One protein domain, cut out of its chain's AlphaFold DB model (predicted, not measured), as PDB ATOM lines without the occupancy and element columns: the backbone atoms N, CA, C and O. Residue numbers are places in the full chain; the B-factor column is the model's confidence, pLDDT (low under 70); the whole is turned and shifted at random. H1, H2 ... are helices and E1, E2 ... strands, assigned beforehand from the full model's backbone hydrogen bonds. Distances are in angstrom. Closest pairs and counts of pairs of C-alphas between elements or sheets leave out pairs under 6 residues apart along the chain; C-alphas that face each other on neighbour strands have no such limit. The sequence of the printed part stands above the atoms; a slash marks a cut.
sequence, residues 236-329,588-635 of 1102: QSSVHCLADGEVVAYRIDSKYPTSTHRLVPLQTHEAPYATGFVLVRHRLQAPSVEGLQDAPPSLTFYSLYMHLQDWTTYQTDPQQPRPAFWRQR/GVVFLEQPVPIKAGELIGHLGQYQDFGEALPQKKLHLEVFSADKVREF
ATOM      1  N   GLN A 236      10.024 -10.789  19.402       94.75
ATOM      2  CA  GLN A 236      10.373 -10.062  20.622       94.75
ATOM      3  C   GLN A 236      11.128  -8.753  20.340       94.75
ATOM      4  O   GLN A 236      11.915  -8.298  21.170       94.75
ATOM      5  N   SER A 237      10.933  -8.140  19.167       91.31
ATOM      6  CA  SER A 237      11.568  -6.863  18.814       91.31
ATOM      7  C   SER A 237      11.099  -5.694  19.687       91.31
ATOM      8  O   SER A 237      11.886  -4.788  19.973       91.31
ATOM      9  N   SER A 238       9.848  -5.709  20.152       95.75
ATOM     10  CA  SER A 238       9.266  -4.672  21.011       95.75
ATOM     11  C   SER A 238       8.148  -5.217  21.904       95.75
ATOM     12  O   SER A 238       7.566  -6.262  21.626       95.75
ATOM     13  N   VAL A 239       7.896  -4.531  23.019       98.31
ATOM     14  CA  VAL A 239       6.902  -4.898  24.036       98.31
ATOM     15  C   VAL A 239       5.716  -3.953  23.937       98.31
ATOM     16  O   VAL A 239       5.898  -2.737  23.872       98.31
ATOM     17  N   HIS A 240       4.504  -4.496  23.986       97.31
ATOM     18  CA  HIS A 240       3.269  -3.745  23.798       97.31
ATOM     19  C   HIS A 240       2.272  -3.905  24.945       97.31
ATOM     20  O   HIS A 240       2.258  -4.906  25.668       97.31
ATOM     21  N   CYS A 241       1.405  -2.905  25.080       96.88
ATOM     22  CA  CYS A 241       0.391  -2.857  26.118       96.88
ATOM     23  C   CYS A 241      -0.659  -3.963  25.920       96.88
ATOM     24  O   CYS A 241      -1.148  -4.187  24.809       96.88
ATOM     25  N   LEU A 242      -1.014  -4.643  27.010       94.62
ATOM     26  CA  LEU A 242      -1.857  -5.837  27.046       94.62
ATOM     27  C   LEU A 242      -3.313  -5.491  26.749       94.62
ATOM     28  O   LEU A 242      -4.036  -6.258  26.117       94.62
ATOM     29  N   ALA A 243      -3.742  -4.337  27.246       92.00
ATOM     30  CA  ALA A 243      -5.105  -3.862  27.166       92.00
ATOM     31  C   ALA A 243      -5.140  -2.337  27.218       92.00
ATOM     32  O   ALA A 243      -4.192  -1.710  27.688       92.00
ATOM     33  N   ASP A 244      -6.246  -1.736  26.784       85.62
ATOM     34  CA  ASP A 244      -6.454  -0.302  27.000       85.62
ATOM     35  C   ASP A 244      -6.303   0.033  28.495       85.62
ATOM     36  O   ASP A 244      -6.738  -0.718  29.373       85.62
ATOM     37  N   GLY A 245      -5.671   1.156  28.807       89.12
ATOM     38  CA  GLY A 245      -5.404   1.537  30.185       89.12
ATOM     39  C   GLY A 245      -4.744   2.898  30.293       89.12
ATOM     40  O   GLY A 245      -4.832   3.734  29.391       89.12
ATOM     41  N   GLU A 246      -4.081   3.110  31.416       91.50
ATOM     42  CA  GLU A 246      -3.311   4.311  31.707       91.50
ATOM     43  C   GLU A 246      -1.990   3.930  32.381       91.50
ATOM     44  O   GLU A 246      -1.960   3.136  33.321       91.50
ATOM     45  N   VAL A 247      -0.883   4.471  31.882       97.00
ATOM     46  CA  VAL A 247       0.426   4.334  32.519       97.00
ATOM     47  C   VAL A 247       0.410   5.179  33.785       97.00
ATOM     48  O   VAL A 247       0.141   6.379  33.723       97.00
ATOM     49  N   VAL A 248       0.683   4.546  34.925       95.25
ATOM     50  CA  VAL A 248       0.630   5.197  36.245       95.25
ATOM     51  C   VAL A 248       2.007   5.370  36.877       95.25
ATOM     52  O   VAL A 248       2.221   6.297  37.654       95.25
ATOM     53  N   ALA A 249       2.954   4.497  36.538       97.38
ATOM     54  CA  ALA A 249       4.334   4.609  36.979       97.38
ATOM     55  C   ALA A 249       5.272   3.903  36.000       97.38
ATOM     56  O   ALA A 249       4.877   2.946  35.332       97.38
ATOM     57  N   TYR A 250       6.517   4.354  35.934       98.38
ATOM     58  CA  TYR A 250       7.578   3.650  35.222       98.38
ATOM     59  C   TYR A 250       8.947   3.961  35.828       98.38
ATOM     60  O   TYR A 250       9.119   4.953  36.531       98.38
ATOM     61  N   ARG A 251       9.936   3.125  35.529       98.12
ATOM     62  CA  ARG A 251      11.357   3.350  35.816       98.12
ATOM     63  C   ARG A 251      12.149   3.012  34.565       98.12
ATOM     64  O   ARG A 251      11.820   2.055  33.868       98.12
ATOM     65  N   ILE A 252      13.197   3.770  34.287       96.69
ATOM     66  CA  ILE A 252      14.179   3.439  33.255       96.69
ATOM     67  C   ILE A 252      15.570   3.584  33.854       96.69
ATOM     68  O   ILE A 252      15.862   4.585  34.507       96.69
ATOM     69  N   ASP A 253      16.413   2.582  33.642       97.56
ATOM     70  CA  ASP A 253      17.812   2.645  34.047       97.56
ATOM     71  C   ASP A 253      18.543   3.633  33.124       97.56
ATOM     72  O   ASP A 253      18.362   3.586  31.905       97.56
ATOM     73  N   SER A 254      19.382   4.517  33.663       95.19
ATOM     74  CA  SER A 254      20.299   5.312  32.832       95.19
ATOM     75  C   SER A 254      21.254   4.383  32.078       95.19
ATOM     76  O   SER A 254      21.461   4.501  30.864       95.19
ATOM     77  N   LYS A 255      21.759   3.390  32.809       96.62
ATOM     78  CA  LYS A 255      22.507   2.225  32.351       96.62
ATOM     79  C   LYS A 255      22.185   1.051  33.272       96.62
ATOM     80  O   LYS A 255      22.035   1.268  34.473       96.62
ATOM     81  N   TYR A 256      22.132  -0.178  32.753       97.31
ATOM     82  CA  TYR A 256      21.863  -1.340  33.610       97.31
ATOM     83  C   TYR A 256      22.831  -1.420  34.808       97.31
ATOM     84  O   TYR A 256      24.053  -1.361  34.605       97.31
ATOM     85  N   PRO A 257      22.324  -1.603  36.039       96.38
ATOM     86  CA  PRO A 257      23.168  -1.971  37.167       96.38
ATOM     87  C   PRO A 257      23.743  -3.382  36.984       96.38
ATOM     88  O   PRO A 257      23.200  -4.208  36.247       96.38
ATOM     89  N   THR A 258      24.847  -3.663  37.680       95.81
ATOM     90  CA  THR A 258      25.518  -4.970  37.677       95.81
ATOM     91  C   THR A 258      25.590  -5.565  39.078       95.81
ATOM     92  O   THR A 258      25.590  -4.845  40.081       95.81
ATOM     93  N   SER A 259      25.536  -6.895  39.146       94.44
ATOM     94  CA  SER A 259      25.822  -7.679  40.351       94.44
ATOM     95  C   SER A 259      27.208  -8.280  40.198       94.44
ATOM     96  O   SER A 259      27.511  -8.867  39.155       94.44
ATOM     97  N   THR A 260      28.039  -8.154  41.227       92.56
ATOM     98  CA  THR A 260      29.400  -8.691  41.214       92.56
ATOM     99  C   THR A 260      29.411 -10.063  41.875       92.56
ATOM    100  O   THR A 260      29.331 -10.177  43.094       92.56
ATOM    101  N   HIS A 261      29.554 -11.125  41.088       88.06
ATOM    102  CA  HIS A 261      29.616 -12.488  41.614       88.06
ATOM    103  C   HIS A 261      31.054 -13.010  41.651       88.06
ATOM    104  O   HIS A 261      31.799 -12.854  40.683       88.06
ATOM    105  N   ARG A 262      31.458 -13.681  42.734       85.69
ATOM    106  CA  ARG A 262      32.722 -14.431  42.803       85.69
ATOM    107  C   ARG A 262      32.526 -15.848  42.277       85.69
ATOM    108  O   ARG A 262      31.756 -16.617  42.847       85.69
ATOM    109  N   LEU A 263      33.264 -16.196  41.223       79.25
ATOM    110  CA  LEU A 263      33.291 -17.552  40.658       79.25
ATOM    111  C   LEU A 263      34.331 -18.428  41.377       79.25
ATOM    112  O   LEU A 263      34.065 -19.571  41.730       79.25
ATOM    113  N   VAL A 264      35.512 -17.856  41.623       75.69
ATOM    114  CA  VAL A 264      36.623 -18.418  42.411       75.69
ATOM    115  C   VAL A 264      37.289 -17.277  43.200       75.69
ATOM    116  O   VAL A 264      37.043 -16.115  42.868       75.69
ATOM    117  N   PRO A 265      38.147 -17.531  44.214       73.25
ATOM    118  CA  PRO A 265      38.636 -16.488  45.131       73.25
ATOM    119  C   PRO A 265      39.254 -15.235  44.484       73.25
ATOM    120  O   PRO A 265      39.265 -14.178  45.109       73.25
ATOM    121  N   LEU A 266      39.752 -15.339  43.246       75.56
ATOM    122  CA  LEU A 266      40.419 -14.258  42.510       75.56
ATOM    123  C   LEU A 266      39.682 -13.806  41.236       75.56
ATOM    124  O   LEU A 266      40.209 -12.963  40.514       75.56
ATOM    125  N   GLN A 267      38.501 -14.353  40.933       81.19
ATOM    126  CA  GLN A 267      37.761 -14.029  39.711       81.19
ATOM    127  C   GLN A 267      36.341 -13.581  40.039       81.19
ATOM    128  O   GLN A 267      35.543 -14.346  40.588       81.19
ATOM    129  N   THR A 268      36.033 -12.347  39.648       85.12
ATOM    130  CA  THR A 268      34.685 -11.790  39.681       85.12
ATOM    131  C   THR A 268      34.064 -11.781  38.289       85.12
ATOM    132  O   THR A 268      34.759 -11.755  37.271       85.12
ATOM    133  N   HIS A 269      32.739 -11.822  38.256       88.50
ATOM    134  CA  HIS A 269      31.921 -11.746  37.061       88.50
ATOM    135  C   HIS A 269      30.812 -10.713  37.287       88.50
ATOM    136  O   HIS A 269      30.043 -10.830  38.241       88.50
ATOM    137  N   GLU A 270      30.739  -9.715  36.409       93.19
ATOM    138  CA  GLU A 270      29.716  -8.666  36.433       93.19
ATOM    139  C   GLU A 270      28.489  -9.118  35.637       93.19
ATOM    140  O   GLU A 270      28.564  -9.285  34.422       93.19
ATOM    141  N   ALA A 271      27.361  -9.301  36.319       93.88
ATOM    142  CA  ALA A 271      26.095  -9.712  35.720       93.88
ATOM    143  C   ALA A 271      25.125  -8.515  35.649       93.88
ATOM    144  O   ALA A 271      24.676  -8.052  36.703       93.88
ATOM    145  N   PRO A 272      24.796  -7.971  34.459       95.75
ATOM    146  CA  PRO A 272      23.837  -6.879  34.334       95.75
ATOM    147  C   PRO A 272      22.403  -7.350  34.610       95.75
ATOM    148  O   PRO A 272      22.022  -8.468  34.258       95.75
ATOM    149  N   TYR A 273      21.584  -6.479  35.198       96.19
ATOM    150  CA  TYR A 273      20.160  -6.740  35.415       96.19
ATOM    151  C   TYR A 273      19.323  -5.477  35.216       96.19
ATOM    152  O   TYR A 273      19.509  -4.471  35.891       96.19
ATOM    153  N   ALA A 274      18.364  -5.537  34.297       97.25
ATOM    154  CA  ALA A 274      17.428  -4.449  34.061       97.25
ATOM    155  C   ALA A 274      16.430  -4.301  35.218       97.25
ATOM    156  O   ALA A 274      15.709  -5.248  35.556       97.25
ATOM    157  N   THR A 275      16.351  -3.096  35.787       97.69
ATOM    158  CA  THR A 275      15.351  -2.715  36.798       97.69
ATOM    159  C   THR A 275      14.223  -1.875  36.205       97.69
ATOM    160  O   THR A 275      13.204  -1.665  36.872       97.69
ATOM    161  N   GLY A 276      14.386  -1.408  34.963       98.06
ATOM    162  CA  GLY A 276      13.378  -0.641  34.242       98.06
ATOM    163  C   GLY A 276      12.034  -1.366  34.146       98.06
ATOM    164  O   GLY A 276      11.983  -2.576  33.898       98.06
ATOM    165  N   PHE A 277      10.947  -0.616  34.337       98.62
ATOM    166  CA  PHE A 277       9.589  -1.146  34.299       98.62
ATOM    167  C   PHE A 277       8.542  -0.135  33.868       98.62
ATOM    168  O   PHE A 277       8.760   1.068  33.963       98.62
ATOM    169  N   VAL A 278       7.379  -0.634  33.457       98.81
ATOM    170  CA  VAL A 278       6.165   0.161  33.232       98.81
ATOM    171  C   VAL A 278       4.997  -0.511  33.948       98.81
ATOM    172  O   VAL A 278       4.814  -1.722  33.835       98.81
ATOM    173  N   LEU A 279       4.214   0.278  34.684       98.81
ATOM    174  CA  LEU A 279       3.005  -0.147  35.381       98.81
ATOM    175  C   LEU A 279       1.788   0.531  34.743       98.81
ATOM    176  O   LEU A 279       1.687   1.763  34.720       98.81
ATOM    177  N   VAL A 280       0.855  -0.278  34.249       98.75
ATOM    178  CA  VAL A 280      -0.370   0.183  33.587       98.75
ATOM    179  C   VAL A 280      -1.576  -0.221  34.421       98.75
ATOM    180  O   VAL A 280      -1.708  -1.383  34.795       98.75
ATOM    181  N   ARG A 281      -2.467   0.730  34.709       97.81
ATOM    182  CA  ARG A 281      -3.765   0.485  35.348       97.81
ATOM    183  C   ARG A 281      -4.839   0.300  34.278       97.81
ATOM    184  O   ARG A 281      -4.919   1.064  33.317       97.81
ATOM    185  N   HIS A 282      -5.687  -0.700  34.464       95.38
ATOM    186  CA  HIS A 282      -6.757  -1.074  33.549       95.38
ATOM    187  C   HIS A 282      -8.090  -1.175  34.283       95.38
ATOM    188  O   HIS A 282      -8.140  -1.401  35.494       95.38
ATOM    189  N   ARG A 283      -9.186  -1.092  33.522       89.31
ATOM    190  CA  ARG A 283     -10.540  -1.315  34.032       89.31
ATOM    191  C   ARG A 283     -11.274  -2.344  33.182       89.31
ATOM    192  O   ARG A 283     -11.720  -2.047  32.078       89.31
ATOM    193  N   LEU A 284     -11.439  -3.548  33.718       89.94
ATOM    194  CA  LEU A 284     -12.282  -4.585  33.133       89.94
ATOM    195  C   LEU A 284     -13.738  -4.346  33.540       89.94
ATOM    196  O   LEU A 284     -14.012  -4.180  34.723       89.94
ATOM    197  N   GLN A 285     -14.684  -4.356  32.601       84.25
ATOM    198  CA  GLN A 285     -16.111  -4.224  32.911       84.25
ATOM    199  C   GLN A 285     -16.971  -5.100  31.999       84.25
ATOM    200  O   GLN A 285     -16.725  -5.169  30.792       84.25
ATOM    201  N   ALA A 286     -17.982  -5.754  32.578       82.38
ATOM    202  CA  ALA A 286     -18.920  -6.575  31.820       82.38
ATOM    203  C   ALA A 286     -19.760  -5.736  30.831       82.38
ATOM    204  O   ALA A 286     -20.057  -4.574  31.112       82.38
ATOM    205  N   PRO A 287     -20.190  -6.303  29.686       75.94
ATOM    206  CA  PRO A 287     -21.061  -5.610  28.747       75.94
ATOM    207  C   PRO A 287     -22.352  -5.146  29.416       75.94
ATOM    208  O   PRO A 287     -22.961  -5.887  30.189       75.94
ATOM    209  N   SER A 288     -22.798  -3.937  29.078       68.62
ATOM    210  CA  SER A 288     -24.125  -3.465  29.473       68.62
ATOM    211  C   SER A 288     -25.215  -4.328  28.838       68.62
ATOM    212  O   SER A 288     -25.081  -4.774  27.698       68.62
ATOM    213  N   VAL A 289     -26.302  -4.545  29.574       65.38
ATOM    214  CA  VAL A 289     -27.478  -5.273  29.094       65.38
ATOM    215  C   VAL A 289     -28.570  -4.253  28.808       65.38
ATOM    216  O   VAL A 289     -28.915  -3.444  29.670       65.38
ATOM    217  N   GLU A 290     -29.093  -4.269  27.587       52.41
ATOM    218  CA  GLU A 290     -30.131  -3.336  27.159       52.41
ATOM    219  C   GLU A 290     -31.392  -3.479  28.026       52.41
ATOM    220  O   GLU A 290     -31.845  -4.585  28.317       52.41
ATOM    221  N   GLY A 291     -31.943  -2.349  28.477       51.97
ATOM    222  CA  GLY A 291     -33.124  -2.312  29.344       51.97
ATOM    223  C   GLY A 291     -32.863  -2.538  30.840       51.97
ATOM    224  O   GLY A 291     -33.790  -2.357  31.627       51.97
ATOM    225  N   LEU A 292     -31.635  -2.873  31.260       63.41
ATOM    226  CA  LEU A 292     -31.260  -2.938  32.679       63.41
ATOM    227  C   LEU A 292     -30.607  -1.629  33.146       63.41
ATOM    228  O   LEU A 292     -29.760  -1.068  32.456       63.41
ATOM    229  N   GLN A 293     -31.001  -1.157  34.334       60.03
ATOM    230  CA  GLN A 293     -30.420   0.033  34.976       60.03
ATOM    231  C   GLN A 293     -29.236  -0.295  35.900       60.03
ATOM    232  O   GLN A 293     -28.519   0.615  36.313       60.03
ATOM    233  N   ASP A 294     -29.021  -1.574  36.226       70.50
ATOM    234  CA  ASP A 294     -27.903  -2.009  37.065       70.50
ATOM    235  C   ASP A 294     -26.556  -1.691  36.401       70.50
ATOM    236  O   ASP A 294     -26.366  -1.901  35.200       70.50
ATOM    237  N   ALA A 295     -25.579  -1.254  37.198       73.19
ATOM    238  CA  ALA A 295     -24.211  -1.097  36.724       73.19
ATOM    239  C   ALA A 295     -23.564  -2.478  36.482       73.19
ATOM    240  O   ALA A 295     -23.620  -3.334  37.372       73.19
ATOM    241  N   PRO A 296     -22.908  -2.711  35.328       78.69
ATOM    242  CA  PRO A 296     -22.172  -3.948  35.107       78.69
ATOM    243  C   PRO A 296     -20.987  -4.068  36.078       78.69
ATOM    244  O   PRO A 296     -20.315  -3.058  36.334       78.69
ATOM    245  N   PRO A 297     -20.679  -5.282  36.576       86.75
ATOM    246  CA  PRO A 297     -19.539  -5.499  37.457       86.75
ATOM    247  C   PRO A 297     -18.241  -5.079  36.768       86.75
ATOM    248  O   PRO A 297     -18.049  -5.318  35.569       86.75
ATOM    249  N   SER A 298     -17.343  -4.465  37.536       88.25
ATOM    250  CA  SER A 298     -16.036  -4.019  37.059       88.25
ATOM    251  C   SER A 298     -14.914  -4.372  38.025       88.25
ATOM    252  O   SER A 298     -15.153  -4.486  39.224       88.25
ATOM    253  N   LEU A 299     -13.704  -4.494  37.488       93.00
ATOM    254  CA  LEU A 299     -12.475  -4.808  38.202       93.00
ATOM    255  C   LEU A 299     -11.356  -3.877  37.733       93.00
ATOM    256  O   LEU A 299     -11.089  -3.786  36.531       93.00
ATOM    257  N   THR A 300     -10.678  -3.233  38.675       93.56
ATOM    258  CA  THR A 300      -9.398  -2.571  38.438       93.56
ATOM    259  C   THR A 300      -8.285  -3.602  38.554       93.56
ATOM    260  O   THR A 300      -8.190  -4.343  39.535       93.56
ATOM    261  N   PHE A 301      -7.425  -3.665  37.548       97.81
ATOM    262  CA  PHE A 301      -6.246  -4.523  37.565       97.81
ATOM    263  C   PHE A 301      -5.056  -3.783  36.964       97.81
ATOM    264  O   PHE A 301      -5.223  -2.771  36.283       97.81
ATOM    265  N   TYR A 302      -3.860  -4.286  37.227       98.62
ATOM    266  CA  TYR A 302      -2.609  -3.706  36.779       98.62
ATOM    267  C   TYR A 302      -1.849  -4.721  35.940       98.62
ATOM    268  O   TYR A 302      -1.878  -5.911  36.250       98.62
ATOM    269  N   SER A 303      -1.175  -4.251  34.895       98.69
ATOM    270  CA  SER A 303      -0.128  -5.014  34.220       98.69
ATOM    271  C   SER A 303       1.228  -4.369  34.488       98.69
ATOM    272  O   SER A 303       1.377  -3.145  34.431       98.69
ATOM    273  N   LEU A 304       2.205  -5.202  34.825       98.75
ATOM    274  CA  LEU A 304       3.576  -4.813  35.104       98.75
ATOM    275  C   LEU A 304       4.497  -5.428  34.050       98.75
ATOM    276  O   LEU A 304       4.531  -6.646  33.885       98.75
ATOM    277  N   TYR A 305       5.286  -4.578  33.402       98.69
ATOM    278  CA  TYR A 305       6.308  -4.950  32.428       98.69
ATOM    279  C   TYR A 305       7.679  -4.671  33.032       98.69
ATOM    280  O   TYR A 305       8.074  -3.512  33.090       98.69
ATOM    281  N   MET A 306       8.386  -5.698  33.497       97.88
ATOM    282  CA  MET A 306       9.701  -5.595  34.147       97.88
ATOM    283  C   MET A 306      10.832  -6.045  33.219       97.88
ATOM    284  O   MET A 306      10.631  -6.861  32.317       97.88
ATOM    285  N   HIS A 307      12.040  -5.565  33.516       97.00
ATOM    286  CA  HIS A 307      13.274  -5.799  32.760       97.00
ATOM    287  C   HIS A 307      13.286  -5.095  31.396       97.00
ATOM    288  O   HIS A 307      13.597  -5.700  30.374       97.00
ATOM    289  N   LEU A 308      12.928  -3.808  31.364       98.25
ATOM    290  CA  LEU A 308      12.927  -2.999  30.138       98.25
ATOM    291  C   LEU A 308      14.300  -2.389  29.820       98.25
ATOM    292  O   LEU A 308      15.159  -2.255  30.689       98.25
ATOM    293  N   GLN A 309      14.496  -2.029  28.550       97.88
ATOM    294  CA  GLN A 309      15.755  -1.511  28.015       97.88
ATOM    295  C   GLN A 309      16.210  -0.194  28.677       97.88
ATOM    296  O   GLN A 309      15.395   0.697  28.913       97.88
ATOM    297  N   ASP A 310      17.517  -0.058  28.930       97.06
ATOM    298  CA  ASP A 310      18.119   1.148  29.512       97.06
ATOM    299  C   ASP A 310      18.191   2.332  28.534       97.06
ATOM    300  O   ASP A 310      18.125   2.202  27.304       97.06
ATOM    301  N   TRP A 311      18.336   3.526  29.102       94.44
ATOM    302  CA  TRP A 311      18.385   4.775  28.358       94.44
ATOM    303  C   TRP A 311      19.622   4.872  27.463       94.44
ATOM    304  O   TRP A 311      19.504   5.280  26.308       94.44
ATOM    305  N   THR A 312      20.788   4.441  27.955       93.62
ATOM    306  CA  THR A 312      22.029   4.426  27.166       93.62
ATOM    307  C   THR A 312      21.836   3.663  25.851       93.62
ATOM    308  O   THR A 312      22.244   4.157  24.800       93.62
ATOM    309  N   THR A 313      21.151   2.512  25.858       93.56
ATOM    310  CA  THR A 313      20.876   1.758  24.624       93.56
ATOM    311  C   THR A 313      19.948   2.532  23.682       93.56
ATOM    312  O   THR A 313      20.253   2.638  22.493       93.56
ATOM    313  N   TYR A 314      18.882   3.168  24.188       91.69
ATOM    314  CA  TYR A 314      17.998   4.030  23.377       91.69
ATOM    315  C   TYR A 314      18.709   5.235  22.740       91.69
ATOM    316  O   TYR A 314      18.217   5.804  21.760       91.69
ATOM    317  N   GLN A 315      19.841   5.669  23.299       85.88
ATOM    318  CA  GLN A 315      20.657   6.740  22.728       85.88
ATOM    319  C   GLN A 315      21.556   6.252  21.585       85.88
ATOM    320  O   GLN A 315      21.936   7.062  20.739       85.88
ATOM    321  N   THR A 316      21.877   4.954  21.527       89.81
ATOM    322  CA  THR A 316      22.707   4.387  20.448       89.81
ATOM    323  C   THR A 316      21.975   4.307  19.108       89.81
ATOM    324  O   THR A 316      22.617   4.444  18.068       89.81
ATOM    325  N   ASP A 317      20.647   4.157  19.128       83.62
ATOM    326  CA  ASP A 317      19.791   4.164  17.939       83.62
ATOM    327  C   ASP A 317      18.644   5.183  18.088       83.62
ATOM    328  O   ASP A 317      17.579   4.867  18.625       83.62
ATOM    329  N   PRO A 318      18.823   6.422  17.592       74.00
ATOM    330  CA  PRO A 318      17.776   7.440  17.618       74.00
ATOM    331  C   PRO A 318      16.530   7.107  16.783       74.00
ATOM    332  O   PRO A 318      15.540   7.827  16.906       74.00
ATOM    333  N   GLN A 319      16.581   6.092  15.908       79.25
ATOM    334  CA  GLN A 319      15.438   5.644  15.102       79.25
ATOM    335  C   GLN A 319      14.627   4.543  15.792       79.25
ATOM    336  O   GLN A 319      13.507   4.269  15.363       79.25
ATOM    337  N   GLN A 320      15.154   3.930  16.859       87.56
ATOM    338  CA  GLN A 320      14.412   2.940  17.630       87.56
ATOM    339  C   GLN A 320      13.139   3.590  18.209       87.56
ATOM    340  O   GLN A 320      13.241   4.632  18.871       87.56
ATOM    341  N   PRO A 321      11.945   3.003  17.986       88.94
ATOM    342  CA  PRO A 321      10.696   3.530  18.519       88.94
ATOM    343  C   PRO A 321      10.755   3.733  20.034       88.94
ATOM    344  O   PRO A 321      11.298   2.914  20.774       88.94
ATOM    345  N   ARG A 322      10.179   4.837  20.511       89.88
ATOM    346  CA  ARG A 322      10.152   5.178  21.939       89.88
ATOM    347  C   ARG A 322       8.719   5.250  22.444       89.88
ATOM    348  O   ARG A 322       7.838   5.653  21.681       89.88
ATOM    349  N   PRO A 323       8.463   4.881  23.710       92.56
ATOM    350  CA  PRO A 323       7.118   4.929  24.258       92.56
ATOM    351  C   PRO A 323       6.499   6.328  24.154       92.56
ATOM    352  O   PRO A 323       7.137   7.341  24.454       92.56
ATOM    353  N   ALA A 324       5.234   6.391  23.736       85.19
ATOM    354  CA  ALA A 324       4.530   7.656  23.521       85.19
ATOM    355  C   ALA A 324       4.224   8.408  24.830       85.19
ATOM    356  O   ALA A 324       4.028   9.620  24.811       85.19
ATOM    357  N   PHE A 325       4.207   7.696  25.964       86.25
ATOM    358  CA  PHE A 325       3.984   8.268  27.296       86.25
ATOM    359  C   PHE A 325       5.229   8.932  27.904       86.25
ATOM    360  O   PHE A 325       5.159   9.508  28.987       86.25
ATOM    361  N   TRP A 326       6.373   8.875  27.223       88.44
ATOM    362  CA  TRP A 326       7.543   9.687  27.557       88.44
ATOM    363  C   TRP A 326       7.350  11.149  27.135       88.44
ATOM    364  O   TRP A 326       6.528  11.474  26.276       88.44
ATOM    365  N   ARG A 327       8.117  12.068  27.733       76.81
ATOM    366  CA  ARG A 327       7.944  13.506  27.501       76.81
ATOM    367  C   ARG A 327       8.298  13.869  26.056       76.81
ATOM    368  O   ARG A 327       9.383  13.569  25.557       76.81
ATOM    369  N   GLN A 328       7.378  14.571  25.395       77.25
ATOM    370  CA  GLN A 328       7.558  15.092  24.043       77.25
ATOM    371  C   GLN A 328       8.587  16.228  24.033       77.25
ATOM    372  O   GLN A 328       8.461  17.209  24.769       77.25
ATOM    373  N   ARG A 329       9.570  16.139  23.135       76.81
ATOM    374  CA  ARG A 329      10.507  17.234  22.856       76.81
ATOM    375  C   ARG A 329      10.042  18.076  21.681       76.81
ATOM    376  O   ARG A 329       9.349  17.596  20.783       76.81
ATOM    377  N   GLY A 588      15.203   6.194  39.035       93.25
ATOM    378  CA  GLY A 588      14.135   6.270  40.034       93.25
ATOM    379  C   GLY A 588      12.752   6.019  39.437       93.25
ATOM    380  O   GLY A 588      12.558   6.076  38.219       93.25
ATOM    381  N   VAL A 589      11.773   5.740  40.302       95.38
ATOM    382  CA  VAL A 589      10.379   5.584  39.876       95.38
ATOM    383  C   VAL A 589       9.771   6.942  39.541       95.38
ATOM    384  O   VAL A 589       9.623   7.817  40.395       95.38
ATOM    385  N   VAL A 590       9.350   7.095  38.290       93.00
ATOM    386  CA  VAL A 590       8.497   8.190  37.839       93.00
ATOM    387  C   VAL A 590       7.052   7.805  38.127       93.00
ATOM    388  O   VAL A 590       6.478   6.958  37.444       93.00
ATOM    389  N   PHE A 591       6.459   8.433  39.141       88.56
ATOM    390  CA  PHE A 591       5.019   8.372  39.379       88.56
ATOM    391  C   PHE A 591       4.317   9.458  38.562       88.56
ATOM    392  O   PHE A 591       4.672  10.631  38.655       88.56
ATOM    393  N   LEU A 592       3.310   9.075  37.780       77.88
ATOM    394  CA  LEU A 592       2.557  10.001  36.943       77.88
ATOM    395  C   LEU A 592       1.320  10.490  37.703       77.88
ATOM    396  O   LEU A 592       0.296   9.809  37.728       77.88
ATOM    397  N   GLU A 593       1.409  11.686  38.301       65.75
ATOM    398  CA  GLU A 593       0.271  12.336  38.981       65.75
ATOM    399  C   GLU A 593      -0.950  12.467  38.065       65.75
ATOM    400  O   GLU A 593      -2.089  12.295  38.499       65.75
ATOM    401  N   GLN A 594      -0.698  12.712  36.777       71.44
ATOM    402  CA  GLN A 594      -1.676  12.560  35.708       71.44
ATOM    403  C   GLN A 594      -1.322  11.312  34.892       71.44
ATOM    404  O   GLN A 594      -0.400  11.371  34.073       71.44
ATOM    405  N   PRO A 595      -2.029  10.186  35.096       80.31
ATOM    406  CA  PRO A 595      -1.804   8.980  34.316       80.31
ATOM    407  C   PRO A 595      -1.947   9.235  32.815       80.31
ATOM    408  O   PRO A 595      -2.819   9.989  32.372       80.31
ATOM    409  N   VAL A 596      -1.103   8.585  32.017       81.00
ATOM    410  CA  VAL A 596      -1.091   8.774  30.562       81.00
ATOM    411  C   VAL A 596      -1.879   7.646  29.895       81.00
ATOM    412  O   VAL A 596      -1.495   6.486  30.050       81.00
ATOM    413  N   PRO A 597      -2.959   7.932  29.141       81.31
ATOM    414  CA  PRO A 597      -3.706   6.900  28.428       81.31
ATOM    415  C   PRO A 597      -2.818   6.113  27.461       81.31
ATOM    416  O   PRO A 597      -2.017   6.702  26.738       81.31
ATOM    417  N   ILE A 598      -3.014   4.799  27.413       85.00
ATOM    418  CA  ILE A 598      -2.321   3.886  26.502       85.00
ATOM    419  C   ILE A 598      -3.313   2.866  25.939       85.00
ATOM    420  O   ILE A 598      -4.206   2.390  26.648       85.00
ATOM    421  N   LYS A 599      -3.206   2.551  24.648       83.69
ATOM    422  CA  LYS A 599      -4.073   1.565  23.983       83.69
ATOM    423  C   LYS A 599      -3.442   0.186  23.927       83.69
ATOM    424  O   LYS A 599      -2.222   0.044  23.881       83.69
ATOM    425  N   ALA A 600      -4.281  -0.844  23.883       85.44
ATOM    426  CA  ALA A 600      -3.830  -2.201  23.607       85.44
ATOM    427  C   ALA A 600      -3.000  -2.231  22.308       85.44
ATOM    428  O   ALA A 600      -3.431  -1.710  21.279       85.44
ATOM    429  N   GLY A 601      -1.814  -2.837  22.349       88.25
ATOM    430  CA  GLY A 601      -0.900  -2.905  21.204       88.25
ATOM    431  C   GLY A 601       0.011  -1.681  21.010       88.25
ATOM    432  O   GLY A 601       0.907  -1.737  20.159       88.25
ATOM    433  N   GLU A 602      -0.154  -0.606  21.788       87.00
ATOM    434  CA  GLU A 602       0.799   0.515  21.809       87.00
ATOM    435  C   GLU A 602       2.107   0.124  22.505       87.00
ATOM    436  O   GLU A 602       2.145  -0.779  23.342       87.00
ATOM    437  N   LEU A 603       3.201   0.777  22.114       95.19
ATOM    438  CA  LEU A 603       4.555   0.473  22.573       95.19
ATOM    439  C   LEU A 603       4.745   0.794  24.066       95.19
ATOM    440  O   LEU A 603       4.565   1.932  24.497       95.19
ATOM    441  N   ILE A 604       5.188  -0.211  24.823       98.12
ATOM    442  CA  ILE A 604       5.634  -0.109  26.219       98.12
ATOM    443  C   ILE A 604       7.142   0.141  26.294       98.12
ATOM    444  O   ILE A 604       7.595   0.926  27.122       98.12
ATOM    445  N   GLY A 605       7.919  -0.522  25.434       97.19
ATOM    446  CA  GLY A 605       9.377  -0.434  25.413       97.19
ATOM    447  C   GLY A 605      10.017  -1.617  24.689       97.19
ATOM    448  O   GLY A 605       9.370  -2.283  23.881       97.19
ATOM    449  N   HIS A 606      11.281  -1.900  24.994       97.94
ATOM    450  CA  HIS A 606      12.017  -3.058  24.470       97.94
ATOM    451  C   HIS A 606      12.595  -3.901  25.609       97.94
ATOM    452  O   HIS A 606      12.741  -3.413  26.730       97.94
ATOM    453  N   LEU A 607      12.924  -5.162  25.316       97.69
ATOM    454  CA  LEU A 607      13.500  -6.088  26.293       97.69
ATOM    455  C   LEU A 607      14.880  -5.594  26.742       97.69
ATOM    456  O   LEU A 607      15.754  -5.337  25.908       97.69
ATOM    457  N   GLY A 608      15.073  -5.519  28.054       96.56
ATOM    458  CA  GLY A 608      16.340  -5.198  28.695       96.56
ATOM    459  C   GLY A 608      17.240  -6.418  28.867       96.56
ATOM    460  O   GLY A 608      16.821  -7.561  28.661       96.56
ATOM    461  N   GLN A 609      18.501  -6.166  29.224       95.56
ATOM    462  CA  GLN A 609      19.459  -7.226  29.529       95.56
ATOM    463  C   GLN A 609      19.292  -7.719  30.963       95.56
ATOM    464  O   GLN A 609      19.129  -6.936  31.899       95.56
ATOM    465  N   TYR A 610      19.365  -9.031  31.130       94.12
ATOM    466  CA  TYR A 610      19.294  -9.683  32.423       94.12
ATOM    467  C   TYR A 610      20.203 -10.911  32.427       94.12
ATOM    468  O   TYR A 610      20.233 -11.659  31.448       94.12
ATOM    469  N   GLN A 611      20.942 -11.109  33.516       93.06
ATOM    470  CA  GLN A 611      21.805 -12.267  33.706       93.06
ATOM    471  C   GLN A 611      21.633 -12.818  35.119       93.06
ATOM    472  O   GLN A 611      21.855 -12.110  36.105       93.06
ATOM    473  N   ASP A 612      21.219 -14.079  35.214       85.44
ATOM    474  CA  ASP A 612      21.124 -14.783  36.491       85.44
ATOM    475  C   ASP A 612      22.484 -15.310  36.967       85.44
ATOM    476  O   ASP A 612      23.423 -15.507  36.188       85.44
ATOM    477  N   PHE A 613      22.596 -15.538  38.279       78.50
ATOM    478  CA  PHE A 613      23.784 -16.148  38.865       78.50
ATOM    479  C   PHE A 613      24.010 -17.545  38.266       78.50
ATOM    480  O   PHE A 613      23.140 -18.410  38.341       78.50
ATOM    481  N   GLY A 614      25.185 -17.761  37.669       74.69
ATOM    482  CA  GLY A 614      25.555 -19.017  37.007       74.69
ATOM    483  C   GLY A 614      25.335 -19.042  35.489       74.69
ATOM    484  O   GLY A 614      25.828 -19.956  34.829       74.69
ATOM    485  N   GLU A 615      24.672 -18.040  34.905       83.00
ATOM    486  CA  GLU A 615      24.584 -17.911  33.447       83.00
ATOM    487  C   GLU A 615      25.884 -17.344  32.863       83.00
ATOM    488  O   GLU A 615      26.456 -16.390  33.388       83.00
ATOM    489  N   ALA A 616      26.350 -17.907  31.744       81.81
ATOM    490  CA  ALA A 616      27.607 -17.494  31.115       81.81
ATOM    491  C   ALA A 616      27.513 -16.159  30.354       81.81
ATOM    492  O   ALA A 616      28.526 -15.483  30.188       81.81
ATOM    493  N   LEU A 617      26.326 -15.801  29.853       88.19
ATOM    494  CA  LEU A 617      26.087 -14.594  29.059       88.19
ATOM    495  C   LEU A 617      24.744 -13.956  29.443       88.19
ATOM    496  O   LEU A 617      23.802 -14.692  29.737       88.19
ATOM    497  N   PRO A 618      24.625 -12.617  29.379       91.94
ATOM    498  CA  PRO A 618      23.349 -11.939  29.560       91.94
ATOM    499  C   PRO A 618      22.384 -12.253  28.414       91.94
ATOM    500  O   PRO A 618      22.787 -12.401  27.256       91.94
ATOM    501  N   GLN A 619      21.091 -12.278  28.724       93.00
ATOM    502  CA  GLN A 619      20.015 -12.462  27.753       93.00
ATOM    503  C   GLN A 619      19.015 -11.305  27.782       93.00
ATOM    504  O   GLN A 619      18.934 -10.547  28.748       93.00
ATOM    505  N   LYS A 620      18.241 -11.163  26.703       94.25
ATOM    506  CA  LYS A 620      17.090 -10.255  26.674       94.25
ATOM    507  C   LYS A 620      15.887 -10.948  27.299       94.25
ATOM    508  O   LYS A 620      15.547 -12.056  26.883       94.25
ATOM    509  N   LYS A 621      15.242 -10.290  28.257       92.94
ATOM    510  CA  LYS A 621      14.141 -10.865  29.037       92.94
ATOM    511  C   LYS A 621      13.061  -9.818  29.286       92.94
ATOM    512  O   LYS A 621      13.371  -8.653  29.493       92.94
ATOM    513  N   LEU A 622      11.804 -10.248  29.284       97.12
ATOM    514  CA  LEU A 622      10.661  -9.514  29.823       97.12
ATOM    515  C   LEU A 622      10.042 -10.364  30.928       97.12
ATOM    516  O   LEU A 622       9.804 -11.555  30.725       97.12
ATOM    517  N   HIS A 623       9.732  -9.741  32.057       97.62
ATOM    518  CA  HIS A 623       8.790 -10.292  33.020       97.62
ATOM    519  C   HIS A 623       7.457  -9.552  32.902       97.62
ATOM    520  O   HIS A 623       7.426  -8.324  32.970       97.62
ATOM    521  N   LEU A 624       6.367 -10.298  32.709       98.19
ATOM    522  CA  LEU A 624       5.012  -9.760  32.612       98.19
ATOM    523  C   LEU A 624       4.127 -10.341  33.714       98.19
ATOM    524  O   LEU A 624       3.867 -11.543  33.733       98.19
ATOM    525  N   GLU A 625       3.602  -9.468  34.568       97.62
ATOM    526  CA  GLU A 625       2.691  -9.812  35.663       97.62
ATOM    527  C   GLU A 625       1.369  -9.062  35.507       97.62
ATOM    528  O   GLU A 625       1.339  -7.912  35.061       97.62
ATOM    529  N   VAL A 626       0.267  -9.712  35.885       98.56
ATOM    530  CA  VAL A 626      -1.036  -9.066  36.036       98.56
ATOM    531  C   VAL A 626      -1.569  -9.327  37.436       98.56
ATOM    532  O   VAL A 626      -1.673 -10.475  37.867       98.56
ATOM    533  N   PHE A 627      -1.958  -8.261  38.132       98.69
ATOM    534  CA  PHE A 627      -2.477  -8.356  39.492       98.69
ATOM    535  C   PHE A 627      -3.625  -7.380  39.761       98.69
ATOM    536  O   PHE A 627      -3.842  -6.408  39.040       98.69
ATOM    537  N   SER A 628      -4.380  -7.630  40.827       98.06
ATOM    538  CA  SER A 628      -5.452  -6.755  41.292       98.06
ATOM    539  C   SER A 628      -5.498  -6.696  42.818       98.06
ATOM    540  O   SER A 628      -5.431  -7.719  43.503       98.06
ATOM    541  N   ALA A 629      -5.632  -5.478  43.341       90.31
ATOM    542  CA  ALA A 629      -5.903  -5.215  44.753       90.31
ATOM    543  C   ALA A 629      -7.408  -5.209  45.084       90.31
ATOM    544  O   ALA A 629      -7.782  -5.144  46.254       90.31
ATOM    545  N   ASP A 630      -8.272  -5.278  44.066       88.94
ATOM    546  CA  ASP A 630      -9.719  -5.273  44.248       88.94
ATOM    547  C   ASP A 630     -10.219  -6.595  44.850       88.94
ATOM    548  O   ASP A 630      -9.519  -7.607  44.974       88.94
ATOM    549  N   LYS A 631     -11.513  -6.613  45.173       88.75
ATOM    550  CA  LYS A 631     -12.236  -7.791  45.652       88.75
ATOM    551  C   LYS A 631     -12.518  -8.781  44.513       88.75
ATOM    552  O   LYS A 631     -13.671  -9.021  44.157       88.75
ATOM    553  N   VAL A 632     -11.469  -9.389  43.951       93.75
ATOM    554  CA  VAL A 632     -11.540 -10.265  42.760       93.75
ATOM    555  C   VAL A 632     -12.581 -11.382  42.904       93.75
ATOM    556  O   VAL A 632     -13.334 -11.648  41.968       93.75
ATOM    557  N   ARG A 633     -12.680 -12.010  44.084       93.44
ATOM    558  CA  ARG A 633     -13.679 -13.064  44.350       93.44
ATOM    559  C   ARG A 633     -15.116 -12.554  44.227       93.44
ATOM    560  O   ARG A 633     -15.942 -13.208  43.593       93.44
ATOM    561  N   GLU A 634     -15.407 -11.390  44.808       92.94
ATOM    562  CA  GLU A 634     -16.732 -10.764  44.733       92.94
ATOM    563  C   GLU A 634     -17.048 -10.349  43.295       92.94
ATOM    564  O   GLU A 634     -18.129 -10.654  42.794       92.94
ATOM    565  N   PHE A 635     -16.085  -9.737  42.603       95.19
ATOM    566  CA  PHE A 635     -16.229  -9.363  41.199       95.19
ATOM    567  C   PHE A 635     -16.538 -10.573  40.307       95.19
ATOM    568  O   PHE A 635     -17.466 -10.513  39.505       95.19
TER     569      PHE A 635
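This is residues 236 to 329 and 588 to 635 of the 1102 residues of an uncharacterized protein of Pseudomonas sp. T (UniProt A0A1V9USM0). A curled, strongly twisted antiparallel sheet, E6, E1, E4, E5, E9, E8 from edge to edge, makes the body, shaped like part of a barrel. The two-stranded hairpin of E2 and E3 makes one end of the long axis; at the other end is the loop between E4 and E5, whose residues 289 to 294 stick out. The printed part has 142 residues, with two short named helices and nine named strands in the order E1, E2, E3, E4, E5, H1, E6, E7, E8, E9, H2, and is mostly strand. It is loose, with a radius of gyration of the C-alphas of 19.1 A, and elongated, spanning 75 by 39 by 27 A.

In the large sheet, E6 is residues 590 to 598, 16.3 A long, and E1 is 245 to 251, 17.8 A, with C-alpha 245 at (-5.404, 1.537, 30.185). E4, residues 276 to 285, spans 29.7 A; E5, 298 to 308, 29.8 A; E9, 619 to 628, 29.4 A, ending with C-alpha 628 at (-5.452, -6.755, 41.292). E8 is residues 608 to 610. E2, residues 258 to 264, and E3, 267 to 272, are 18.1 A and 16.6 A long. E7 is residues 603 to 605, H1 is 311 to 316 and H2 is 632 to 635, ending with C-alpha 635 at (-16.229, -9.363, 41.199).

E4 and E5 form an antiparallel hairpin, with N 280 and O 303 2.9 A apart. E1 is antiparallel to E4, with N 248 and O 279 3.0 A apart. E6 bends by 98 degrees at residue 593; N 247 and O 596 of E1 and E6 are 2.8 A apart. E9 is staggered: it pairs with E5 over residues 623 to 627, N 304 and O 625 being 2.9 A apart, and with E8 over 619 to 621, N 610 and O 619 being 2.9 A apart. E7 pairs with no named strand, but residues 239 to 240 pair with it antiparallel; it runs on into E8 at 39 degrees. In the E2 and E3 hairpin, N 261 and O 269 are 2.9 A apart. H2 only grazes the large sheet, and H1 is not on it, with 2 pairs of C-alphas within 10 A. In H1 every O i to N i+4 pair is within hydrogen-bond range; H2 is too short for one.

The farthest C-alphas, of Leu 266 and Gly 291, are 75.7 A apart. Residues 330 to 587 are not printed, and C-alphas 329 and 588 are 20.7 A apart across the cut. The link from E4 to E5 is long, with 12 residues. The mean pLDDT of the printed part is 89.2; residues 288 to 293 and 593 are under 70.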